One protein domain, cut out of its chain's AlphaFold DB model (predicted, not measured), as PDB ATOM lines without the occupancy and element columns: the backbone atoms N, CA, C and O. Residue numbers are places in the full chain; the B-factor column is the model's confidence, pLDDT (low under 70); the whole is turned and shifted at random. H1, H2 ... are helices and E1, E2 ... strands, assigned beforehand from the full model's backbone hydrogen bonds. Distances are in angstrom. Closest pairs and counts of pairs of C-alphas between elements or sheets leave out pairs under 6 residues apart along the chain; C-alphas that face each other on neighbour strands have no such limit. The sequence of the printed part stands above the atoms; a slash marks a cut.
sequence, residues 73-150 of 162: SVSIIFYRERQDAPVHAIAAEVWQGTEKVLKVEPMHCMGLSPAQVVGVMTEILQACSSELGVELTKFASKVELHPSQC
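AT A GLANCE: This is residues 73 to 150 of the 162 residues of an uncharacterized protein of Chamaesiphon minutus (strain ATCC 27169 / PCC 6605) (UniProt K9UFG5). A twisted sheet of four strands has one long helix, H1, packed over one face, while no named helix covers the other face. H1 runs nearly the length of the sheet, mainly over E2 and E3. The 78 printed residues hold, along the chain, E1, E2, E3, H1 and E4; the sheet's order is E3, E2, E1, E4, and it is mixed. The class is mixed, helices and strands, in two layers. The whole is compact, with a radius of gyration of the C-alphas of 12.3 A and spans of 33 by 24 by 17 A.

IN THESE COORDINATES: E3, residues 99 to 108, is 26.1 A long and bends by 54 degrees at residue 102. E2, residues 89 to 96, is 24.2 A long. E1, residues 73 to 79, measures 19.9 A and begins at C-alpha 73 (16.931, -47.324, -25.314). E4, residues 141 to 145, measures 13.3 A and ends at C-alpha 145 (31.557, -40.962, -14.313). H1, residues 114 to 132, is 27.4 A long.

HOW THE PARTS SIT: E1, E2 and E3 form a meander, each strand the antiparallel neighbour of the one before, with hairpins E1 and E2, E2 and E3. N 94 and O 102 are 2.8 A apart, N 77 and O 91 2.8 A. E4 is parallel to E1, with N 78 and O 143 at 2.8 A. E3, H1 and E4 make a split strand-helix-strand unit, with E2 and E1 between its strands; its crossover is right-handed. H1 is on the sheet at a height of 9.4 A; its closest C-alphas to E2 are Ile 124 and Ala 92, 7.5 A. On the local plane it stands at 30.3 degrees to E2, only just slantwise to the strands. In H1 every O i to N i+4 pair is within hydrogen-bond range.

THE WHOLE: The two farthest C-alphas, Gly 97 and Gly 111, are 35.4 A apart. The printed part has no cut, no link is long, and no printed residue is under 70 in pLDDT.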
ATOM      1  N   SER A  73      16.141 -46.850 -26.448       94.56
ATOM      2  CA  SER A  73      16.931 -47.324 -25.314       94.56
ATOM      3  C   SER A  73      17.266 -46.188 -24.358       94.56
ATOM      4  O   SER A  73      17.555 -45.077 -24.788       94.56
ATOM      5  N   VAL A  74      17.236 -46.465 -23.052       97.19
ATOM      6  CA  VAL A  74      17.604 -45.495 -22.010       97.19
ATOM      7  C   VAL A  74      18.929 -45.897 -21.392       97.19
ATOM      8  O   VAL A  74      19.099 -47.039 -20.959       97.19
ATOM      9  N   SER A  75      19.854 -44.953 -21.312       97.75
ATOM     10  CA  SER A  75      21.123 -45.093 -20.611       97.75
ATOM     11  C   SER A  75      21.101 -44.220 -19.366       97.75
ATOM     12  O   SER A  75      20.794 -43.034 -19.453       97.75
ATOM     13  N   ILE A  76      21.418 -44.796 -18.209       98.19
ATOM     14  CA  ILE A  76      21.573 -44.034 -16.966       98.19
ATOM     15  C   ILE A  76      23.040 -43.683 -16.745       98.19
ATOM     16  O   ILE A  76      23.928 -44.507 -16.972       98.19
ATOM     17  N   ILE A  77      23.292 -42.471 -16.276       98.19
ATOM     18  CA  ILE A  77      24.621 -41.952 -15.973       98.19
ATOM     19  C   ILE A  77      24.692 -41.725 -14.468       98.19
ATOM     20  O   ILE A  77      23.914 -40.951 -13.917       98.19
ATOM     21  N   PHE A  78      25.632 -42.386 -13.805       97.06
ATOM     22  CA  PHE A  78      25.943 -42.174 -12.399       97.06
ATOM     23  C   PHE A  78      27.221 -41.364 -12.273       97.06
ATOM     24  O   PHE A  78      28.245 -41.736 -12.837       97.06
ATOM     25  N   TYR A  79      27.182 -40.320 -11.458       95.81
ATOM     26  CA  TYR A  79      28.371 -39.620 -10.995       95.81
ATOM     27  C   TYR A  79      28.720 -40.190  -9.620       95.81
ATOM     28  O   TYR A  79      27.958 -40.010  -8.668       95.81
ATOM     29  N   ARG A  80      29.809 -40.955  -9.515       93.88
ATOM     30  CA  ARG A  80      30.270 -41.602  -8.274       93.88
ATOM     31  C   ARG A  80      31.727 -42.030  -8.384       93.88
ATOM     32  O   ARG A  80      32.222 -42.290  -9.473       93.88
ATOM     33  N   GLU A  81      32.417 -42.101  -7.252       92.25
ATOM     34  CA  GLU A  81      33.853 -42.410  -7.223       92.25
ATOM     35  C   GLU A  81      34.146 -43.875  -7.584       92.25
ATOM     36  O   GLU A  81      35.091 -44.172  -8.308       92.25
ATOM     37  N   ARG A  82      33.300 -44.793  -7.108       91.88
ATOM     38  CA  ARG A  82      33.378 -46.239  -7.361       91.88
ATOM     39  C   ARG A  82      32.003 -46.891  -7.235       91.88
ATOM     40  O   ARG A  82      31.038 -46.250  -6.817       91.88
ATOM     41  N   GLN A  83      31.897 -48.175  -7.586       88.38
ATOM     42  CA  GLN A  83      30.598 -48.838  -7.712       88.38
ATOM     43  C   GLN A  83      29.807 -48.971  -6.400       88.38
ATOM     44  O   GLN A  83      28.574 -48.977  -6.422       88.38
ATOM     45  N   ASP A  84      30.506 -49.082  -5.282       88.38
ATOM     46  CA  ASP A  84      29.982 -49.192  -3.921       88.38
ATOM     47  C   ASP A  84      29.939 -47.843  -3.183       88.38
ATOM     48  O   ASP A  84      29.440 -47.775  -2.061       88.38
ATOM     49  N   ALA A  85      30.445 -46.767  -3.795       90.19
ATOM     50  CA  ALA A  85      30.376 -45.436  -3.206       90.19
ATOM     51  C   ALA A  85      28.954 -44.855  -3.297       90.19
ATOM     52  O   ALA A  85      28.200 -45.185  -4.226       90.19
ATOM     53  N   PRO A  86      28.595 -43.945  -2.374       90.88
ATOM     54  CA  PRO A  86      27.383 -43.151  -2.490       90.88
ATOM     55  C   PRO A  86      27.291 -42.465  -3.855       90.88
ATOM     56  O   PRO A  86      28.281 -41.972  -4.400       90.88
ATOM     57  N   VAL A  87      26.082 -42.436  -4.409       94.19
ATOM     58  CA  VAL A  87      25.823 -41.759  -5.679       94.19
ATOM     59  C   VAL A  87      25.830 -40.255  -5.434       94.19
ATOM     60  O   VAL A  87      25.035 -39.748  -4.648       94.19
ATOM     61  N   HIS A  88      26.727 -39.543  -6.110       94.25
ATOM     62  CA  HIS A  88      26.808 -38.092  -6.017       94.25
ATOM     63  C   HIS A  88      25.679 -37.425  -6.817       94.25
ATOM     64  O   HIS A  88      24.974 -36.559  -6.296       94.25
ATOM     65  N   ALA A  89      25.483 -37.857  -8.063       96.12
ATOM     66  CA  ALA A  89      24.415 -37.389  -8.942       96.12
ATOM     67  C   ALA A  89      24.018 -38.480  -9.944       96.12
ATOM     68  O   ALA A  89      24.792 -39.411 -10.197       96.12
ATOM     69  N   ILE A  90      22.840 -38.339 -10.548       97.00
ATOM     70  CA  ILE A  90      22.392 -39.170 -11.671       97.00
ATOM     71  C   ILE A  90      21.866 -38.311 -12.813       97.00
ATOM     72  O   ILE A  90      21.356 -37.220 -12.589       97.00
ATOM     73  N   ALA A  91      21.982 -38.824 -14.030       97.88
ATOM     74  CA  ALA A  91      21.370 -38.286 -15.237       97.88
ATOM     75  C   ALA A  91      20.906 -39.446 -16.124       97.88
ATOM     76  O   ALA A  91      21.238 -40.603 -15.856       97.88
ATOM     77  N   ALA A  92      20.176 -39.159 -17.197       98.19
ATOM     78  CA  ALA A  92      19.806 -40.185 -18.166       98.19
ATOM     79  C   ALA A  92      19.740 -39.633 -19.587       98.19
ATOM     80  O   ALA A  92      19.504 -38.448 -19.808       98.19
ATOM     81  N   GLU A  93      19.936 -40.515 -20.556       98.00
ATOM     82  CA  GLU A  93      19.850 -40.201 -21.977       98.00
ATOM     83  C   GLU A  93      19.041 -41.279 -22.687       98.00
ATOM     84  O   GLU A  93      19.266 -42.472 -22.472       98.00
ATOM     85  N   VAL A  94      18.119 -40.863 -23.550       97.25
ATOM     86  CA  VAL A  94      17.332 -41.763 -24.390       97.25
ATOM     87  C   VAL A  94      17.816 -41.667 -25.826       97.25
ATOM     88  O   VAL A  94      17.963 -40.577 -26.381       97.25
ATOM     89  N   TRP A  95      18.039 -42.829 -26.423       96.12
ATOM     90  CA  TRP A  95      18.578 -42.996 -27.761       96.12
ATOM     91  C   TRP A  95      17.611 -43.803 -28.624       96.12
ATOM     92  O   TRP A  95      17.084 -44.821 -28.169       96.12
ATOM     93  N   GLN A  96      17.411 -43.376 -29.868       93.81
ATOM     94  CA  GLN A  96      16.727 -44.134 -30.915       93.81
ATOM     95  C   GLN A  96      17.733 -44.417 -32.029       93.81
ATOM     96  O   GLN A  96      18.151 -43.521 -32.761       93.81
ATOM     97  N   GLY A  97      18.192 -45.667 -32.115       88.94
ATOM     98  CA  GLY A  97      19.329 -46.004 -32.975       88.94
ATOM     99  C   GLY A  97      20.586 -45.226 -32.565       88.94
ATOM    100  O   GLY A  97      21.117 -45.438 -31.478       88.94
ATOM    101  N   THR A  98      21.065 -44.332 -33.434       89.06
ATOM    102  CA  THR A  98      22.257 -43.494 -33.197       89.06
ATOM    103  C   THR A  98      21.932 -42.067 -32.759       89.06
ATOM    104  O   THR A  98      22.848 -41.284 -32.513       89.06
ATOM    105  N   GLU A  99      20.653 -41.702 -32.691       93.56
ATOM    106  CA  GLU A  99      20.218 -40.348 -32.361       93.56
ATOM    107  C   GLU A  99      19.811 -40.250 -30.889       93.56
ATOM    108  O   GLU A  99      19.069 -41.090 -30.374       93.56
ATOM    109  N   LYS A 100      20.295 -39.210 -30.204       95.94
ATOM    110  CA  LYS A 100      19.866 -38.878 -28.844       95.94
ATOM    111  C   LYS A 100      18.591 -38.050 -28.927       95.94
ATOM    112  O   LYS A 100      18.637 -36.908 -29.369       95.94
ATOM    113  N   VAL A 101      17.483 -38.623 -28.473       96.62
ATOM    114  CA  VAL A 101      16.148 -38.018 -28.602       96.62
ATOM    115  C   VAL A 101      15.678 -37.323 -27.329       96.62
ATOM    116  O   VAL A 101      14.849 -36.424 -27.395       96.62
ATOM    117  N   LEU A 102      16.206 -37.712 -26.165       97.19
ATOM    118  CA  LEU A 102      15.850 -37.097 -24.889       97.19
ATOM    119  C   LEU A 102      17.023 -37.142 -23.910       97.19
ATOM    120  O   LEU A 102      17.818 -38.084 -23.902       97.19
ATOM    121  N   LYS A 103      17.124 -36.113 -23.070       97.38
ATOM    122  CA  LYS A 103      18.119 -36.005 -22.006       97.38
ATOM    123  C   LYS A 103      17.426 -35.583 -20.716       97.38
ATOM    124  O   LYS A 103      16.706 -34.591 -20.693       97.38
ATOM    125  N   VAL A 104      17.695 -36.316 -19.645       97.81
ATOM    126  CA  VAL A 104      17.372 -35.920 -18.276       97.81
ATOM    127  C   VAL A 104      18.601 -35.232 -17.702       97.81
ATOM    128  O   VAL A 104      19.677 -35.836 -17.638       97.81
ATOM    129  N   GLU A 105      18.457 -33.959 -17.331       96.50
ATOM    130  CA  GLU A 105      19.562 -33.187 -16.765       96.50
ATOM    131  C   GLU A 105      20.067 -33.807 -15.452       96.50
ATOM    132  O   GLU A 105      19.275 -34.360 -14.684       96.50
ATOM    133  N   PRO A 106      21.381 -33.731 -15.176       96.06
ATOM    134  CA  PRO A 106      21.940 -34.279 -13.953       96.06
ATOM    135  C   PRO A 106      21.330 -33.660 -12.697       96.06
ATOM    136  O   PRO A 106      21.185 -32.443 -12.592       96.06
ATOM    137  N   MET A 107      21.048 -34.507 -11.711       95.19
ATOM    138  CA  MET A 107      20.509 -34.109 -10.415       95.19
ATOM    139  C   MET A 107      21.327 -34.715  -9.277       95.19
ATOM    140  O   MET A 107      21.668 -35.899  -9.305       95.19
ATOM    141  N   HIS A 108      21.659 -33.902  -8.271       94.62
ATOM    142  CA  HIS A 108      22.374 -34.377  -7.091       94.62
ATOM    143  C   HIS A 108      21.526 -35.386  -6.311       94.62
ATOM    144  O   HIS A 108      20.344 -35.164  -6.059       94.62
ATOM    145  N   CYS A 109      22.167 -36.458  -5.857       93.38
ATOM    146  CA  CYS A 109      21.571 -37.470  -4.986       93.38
ATOM    147  C   CYS A 109      22.101 -37.385  -3.547       93.38
ATOM    148  O   CYS A 109      21.889 -38.302  -2.755       93.38
ATOM    149  N   MET A 110      22.804 -36.300  -3.198       84.19
ATOM    150  CA  MET A 110      23.363 -36.099  -1.862       84.19
ATOM    151  C   MET A 110      22.261 -36.193  -0.796       84.19
ATOM    152  O   MET A 110      21.267 -35.475  -0.860       84.19
ATOM    153  N   GLY A 111      22.446 -37.074   0.189       84.25
ATOM    154  CA  GLY A 111      21.472 -37.301   1.262       84.25
ATOM    155  C   GLY A 111      20.375 -38.322   0.940       84.25
ATOM    156  O   GLY A 111      19.591 -38.646   1.829       84.25
ATOM    157  N   LEU A 112      20.332 -38.876  -0.277       92.94
ATOM    158  CA  LEU A 112      19.434 -39.981  -0.608       92.94
ATOM    159  C   LEU A 112      20.042 -41.326  -0.195       92.94
ATOM    160  O   LEU A 112      21.209 -41.621  -0.457       92.94
ATOM    161  N   SER A 113      19.223 -42.176   0.417       93.69
ATOM    162  CA  SER A 113      19.557 -43.585   0.638       93.69
ATOM    163  C   SER A 113      19.576 -44.366  -0.685       93.69
ATOM    164  O   SER A 113      18.914 -43.967  -1.649       93.69
ATOM    165  N   PRO A 114      20.246 -45.532  -0.748       92.38
ATOM    166  CA  PRO A 114      20.237 -46.373  -1.947       92.38
ATOM    167  C   PRO A 114      18.828 -46.726  -2.447       92.38
ATOM    168  O   PRO A 114      18.587 -46.730  -3.651       92.38
ATOM    169  N   ALA A 115      17.875 -46.962  -1.537       95.12
ATOM    170  CA  ALA A 115      16.485 -47.247  -1.895       95.12
ATOM    171  C   ALA A 115      15.791 -46.039  -2.546       95.12
ATOM    172  O   ALA A 115      15.066 -46.198  -3.525       95.12
ATOM    173  N   GLN A 116      16.052 -44.826  -2.050       96.50
ATOM    174  CA  GLN A 116      15.519 -43.600  -2.653       96.50
ATOM    175  C   GLN A 116      16.118 -43.349  -4.038       96.50
ATOM    176  O   GLN A 116      15.382 -42.974  -4.942       96.50
ATOM    177  N   VAL A 117      17.411 -43.625  -4.241       95.81
ATOM    178  CA  VAL A 117      18.040 -43.529  -5.571       95.81
ATOM    179  C   VAL A 117      17.353 -44.464  -6.570       95.81
ATOM    180  O   VAL A 117      17.057 -44.048  -7.686       95.81
ATOM    181  N   VAL A 118      17.027 -45.698  -6.171       96.25
ATOM    182  CA  VAL A 118      16.250 -46.630  -7.013       96.25
ATOM    183  C   VAL A 118      14.844 -46.090  -7.320       96.25
ATOM    184  O   VAL A 118      14.350 -46.261  -8.437       96.25
ATOM    185  N   GLY A 119      14.217 -45.392  -6.369       97.31
ATOM    186  CA  GLY A 119      12.964 -44.666  -6.595       97.31
ATOM    187  C   GLY A 119      13.096 -43.625  -7.708       97.31
ATOM    188  O   GLY A 119      12.369 -43.694  -8.695       97.31
ATOM    189  N   VAL A 120      14.107 -42.751  -7.625       96.88
ATOM    190  CA  VAL A 120      14.363 -41.732  -8.659       96.88
ATOM    191  C   VAL A 120      14.656 -42.373 -10.018       96.88
ATOM    192  O   VAL A 120      14.168 -41.911 -11.043       96.88
ATOM    193  N   MET A 121      15.401 -43.481 -10.057       97.62
ATOM    194  CA  MET A 121      15.626 -44.234 -11.298       97.62
ATOM    195  C   MET A 121      14.316 -44.710 -11.946       97.62
ATOM    196  O   MET A 121      14.191 -44.706 -13.170       97.62
ATOM    197  N   THR A 122      13.342 -45.116 -11.134       97.75
ATOM    198  CA  THR A 122      12.022 -45.545 -11.614       97.75
ATOM    199  C   THR A 122      11.225 -44.357 -12.151       97.75
ATOM    200  O   THR A 122      10.653 -44.446 -13.235       97.75
ATOM    201  N   GLU A 123      11.252 -43.225 -11.446       97.50
ATOM    202  CA  GLU A 123      10.620 -41.975 -11.892       97.50
ATOM    203  C   GLU A 123      11.221 -41.470 -13.210       97.50
ATOM    204  O   GLU A 123      10.483 -41.064 -14.105       97.50
ATOM    205  N   ILE A 124      12.543 -41.575 -13.385       97.88
ATOM    206  CA  ILE A 124      13.227 -41.247 -14.645       97.88
ATOM    207  C   ILE A 124      12.663 -42.077 -15.804       97.88
ATOM    208  O   ILE A 124      12.340 -41.521 -16.853       97.88
ATOM    209  N   LEU A 125      12.527 -43.397 -15.631       97.94
ATOM    210  CA  LEU A 125      11.969 -44.273 -16.666       97.94
ATOM    211  C   LEU A 125      10.515 -43.914 -16.994       97.94
ATOM    212  O   LEU A 125      10.153 -43.856 -18.169       97.94
ATOM    213  N   GLN A 126       9.698 -43.625 -15.979       97.69
ATOM    214  CA  GLN A 126       8.301 -43.216 -16.155       97.69
ATOM    215  C   GLN A 126       8.177 -41.873 -16.880       97.69
ATOM    216  O   GLN A 126       7.366 -41.748 -17.800       97.69
ATOM    217  N   ALA A 127       9.003 -40.890 -16.517       97.44
ATOM    218  CA  ALA A 127       9.037 -39.584 -17.165       97.44
ATOM    219  C   ALA A 127       9.463 -39.706 -18.635       97.44
ATOM    220  O   ALA A 127       8.767 -39.211 -19.518       97.44
ATOM    221  N   CYS A 128      10.541 -40.448 -18.916       97.31
ATOM    222  CA  CYS A 128      10.994 -40.698 -20.287       97.31
ATOM    223  C   CYS A 128       9.934 -41.446 -21.111       97.31
ATOM    224  O   CYS A 128       9.745 -41.144 -22.286       97.31
ATOM    225  N   SER A 129       9.244 -42.416 -20.498       96.81
ATOM    226  CA  SER A 129       8.179 -43.177 -21.163       96.81
ATOM    227  C   SER A 129       7.004 -42.284 -21.538       96.81
ATOM    228  O   SER A 129       6.477 -42.372 -22.645       96.81
ATOM    229  N   SER A 130       6.612 -41.406 -20.611       96.88
ATOM    230  CA  SER A 130       5.493 -40.482 -20.788       96.88
ATOM    231  C   SER A 130       5.788 -39.446 -21.870       96.88
ATOM    232  O   SER A 130       4.939 -39.213 -22.723       96.88
ATOM    233  N   GLU A 131       6.998 -38.880 -21.879       96.69
ATOM    234  CA  GLU A 131       7.408 -37.870 -22.863       96.69
ATOM    235  C   GLU A 131       7.494 -38.442 -24.287       96.69
ATOM    236  O   GLU A 131       7.123 -37.782 -25.254       96.69
ATOM    237  N   LEU A 132       7.954 -39.689 -24.432       94.44
ATOM    238  CA  LEU A 132       8.151 -40.323 -25.741       94.44
ATOM    239  C   LEU A 132       6.958 -41.169 -26.211       94.44
ATOM    240  O   LEU A 132       6.972 -41.659 -27.340       94.44
ATOM    241  N   GLY A 133       5.951 -41.387 -25.360       94.12
ATOM    242  CA  GLY A 133       4.807 -42.251 -25.664       94.12
ATOM    243  C   GLY A 133       5.172 -43.728 -25.873       94.12
ATOM    244  O   GLY A 133       4.441 -44.450 -26.550       94.12
ATOM    245  N   VAL A 134       6.302 -44.184 -25.322       92.75
ATOM    246  CA  VAL A 134       6.788 -45.572 -25.420       92.75
ATOM    247  C   VAL A 134       7.073 -46.133 -24.035       92.75
ATOM    248  O   VAL A 134       7.535 -45.419 -23.156       92.75
ATOM    249  N   GLU A 135       6.832 -47.423 -23.825       94.19
ATOM    250  CA  GLU A 135       7.061 -48.045 -22.520       94.19
ATOM    251  C   GLU A 135       8.552 -48.370 -22.308       94.19
ATOM    252  O   GLU A 135       9.112 -49.259 -22.953       94.19
ATOM    253  N   LEU A 136       9.208 -47.658 -21.387       94.56
ATOM    254  CA  LEU A 136      10.610 -47.868 -21.014       94.56
ATOM    255  C   LEU A 136      10.659 -48.508 -19.628       94.56
ATOM    256  O   LEU A 136      10.562 -47.840 -18.604       94.56
ATOM    257  N   THR A 137      10.821 -49.828 -19.587       94.19
ATOM    258  CA  THR A 137      10.763 -50.603 -18.334       94.19
ATOM    259  C   THR A 137      12.121 -50.808 -17.669       94.19
ATOM    260  O   THR A 137      12.191 -51.191 -16.502       94.19
ATOM    261  N   LYS A 138      13.220 -50.584 -18.398       95.94
ATOM    262  CA  LYS A 138      14.584 -50.824 -17.914       95.94
ATOM    263  C   LYS A 138      15.610 -49.940 -18.610       95.94
ATOM    264  O   LYS A 138      15.436 -49.545 -19.762       95.94
ATOM    265  N   PHE A 139      16.732 -49.727 -17.934       97.00
ATOM    266  CA  PHE A 139      17.921 -49.137 -18.536       97.00
ATOM    267  C   PHE A 139      18.653 -50.176 -19.389       97.00
ATOM    268  O   PHE A 139      18.905 -51.296 -18.942       97.00
ATOM    269  N   ALA A 140      18.993 -49.801 -20.617       95.50
ATOM    270  CA  ALA A 140      19.770 -50.623 -21.536       95.50
ATOM    271  C   ALA A 140      21.268 -50.580 -21.213       95.50
ATOM    272  O   ALA A 140      21.980 -51.555 -21.443       95.50
ATOM    273  N   SER A 141      21.743 -49.457 -20.670       95.06
ATOM    274  CA  SER A 141      23.137 -49.294 -20.281       95.06
ATOM    275  C   SER A 141      23.285 -48.430 -19.033       95.06
ATOM    276  O   SER A 141      22.388 -47.667 -18.656       95.06
ATOM    277  N   LYS A 142      24.441 -48.576 -18.389       96.69
ATOM    278  CA  LYS A 142      24.851 -47.802 -17.229       96.69
ATOM    279  C   LYS A 142      26.233 -47.224 -17.489       96.69
ATOM    280  O   LYS A 142      27.172 -47.969 -17.755       96.69
ATOM    281  N   VAL A 143      26.342 -45.910 -17.370       96.50
ATOM    282  CA  VAL A 143      27.588 -45.160 -17.488       96.50
ATOM    283  C   VAL A 143      27.985 -44.682 -16.099       96.50
ATOM    284  O   VAL A 143      27.146 -44.200 -15.341       96.50
ATOM    285  N   GLU A 144      29.259 -44.826 -15.753       95.81
ATOM    286  CA  GLU A 144      29.806 -44.352 -14.482       95.81
ATOM    287  C   GLU A 144      30.872 -43.298 -14.761       95.81
ATOM    288  O   GLU A 144      31.846 -43.556 -15.466       95.81
ATOM    289  N   LEU A 145      30.659 -42.102 -14.223       95.94
ATOM    290  CA  LEU A 145      31.557 -40.962 -14.313       95.94
ATOM    291  C   LEU A 145      32.025 -40.580 -12.912       95.94
ATOM    292  O   LEU A 145      31.306 -40.747 -11.927       95.94
ATOM    293  N   HIS A 146      33.231 -40.028 -12.821       94.25
ATOM    294  CA  HIS A 146      33.758 -39.541 -11.550       94.25
ATOM    295  C   HIS A 146      32.965 -38.303 -11.071       94.25
ATOM    296  O   HIS A 146      32.547 -37.509 -11.918       94.25
ATOM    297  N   PRO A 147      32.784 -38.056  -9.755       92.50
ATOM    298  CA  PRO A 147      32.031 -36.898  -9.262       92.50
ATOM    299  C   PRO A 147      32.583 -35.545  -9.722       92.50
ATOM    300  O   PRO A 147      31.819 -34.607  -9.915       92.50
ATOM    301  N   SER A 148      33.892 -35.450  -9.981       91.00
ATOM    302  CA  SER A 148      34.511 -34.237 -10.545       91.00
ATOM    303  C   SER A 148      34.026 -33.888 -11.957       91.00
ATOM    304  O   SER A 148      34.207 -32.758 -12.394       91.00
ATOM    305  N   GLN A 149      33.407 -34.836 -12.667       92.25
ATOM    306  CA  GLN A 149      32.811 -34.630 -13.988       92.25
ATOM    307  C   GLN A 149      31.337 -34.201 -13.901       92.25
ATOM    308  O   GLN A 149      30.667 -34.104 -14.927       92.25
ATOM    309  N   CYS A 150      30.810 -33.969 -12.694       92.62
ATOM    310  CA  CYS A 150      29.456 -33.469 -12.501       92.62
ATOM    311  C   CYS A 150      29.318 -32.061 -13.114       92.62
ATOM    312  O   CYS A 150      30.056 -31.158 -12.720       92.62
TER     313      CYS A 150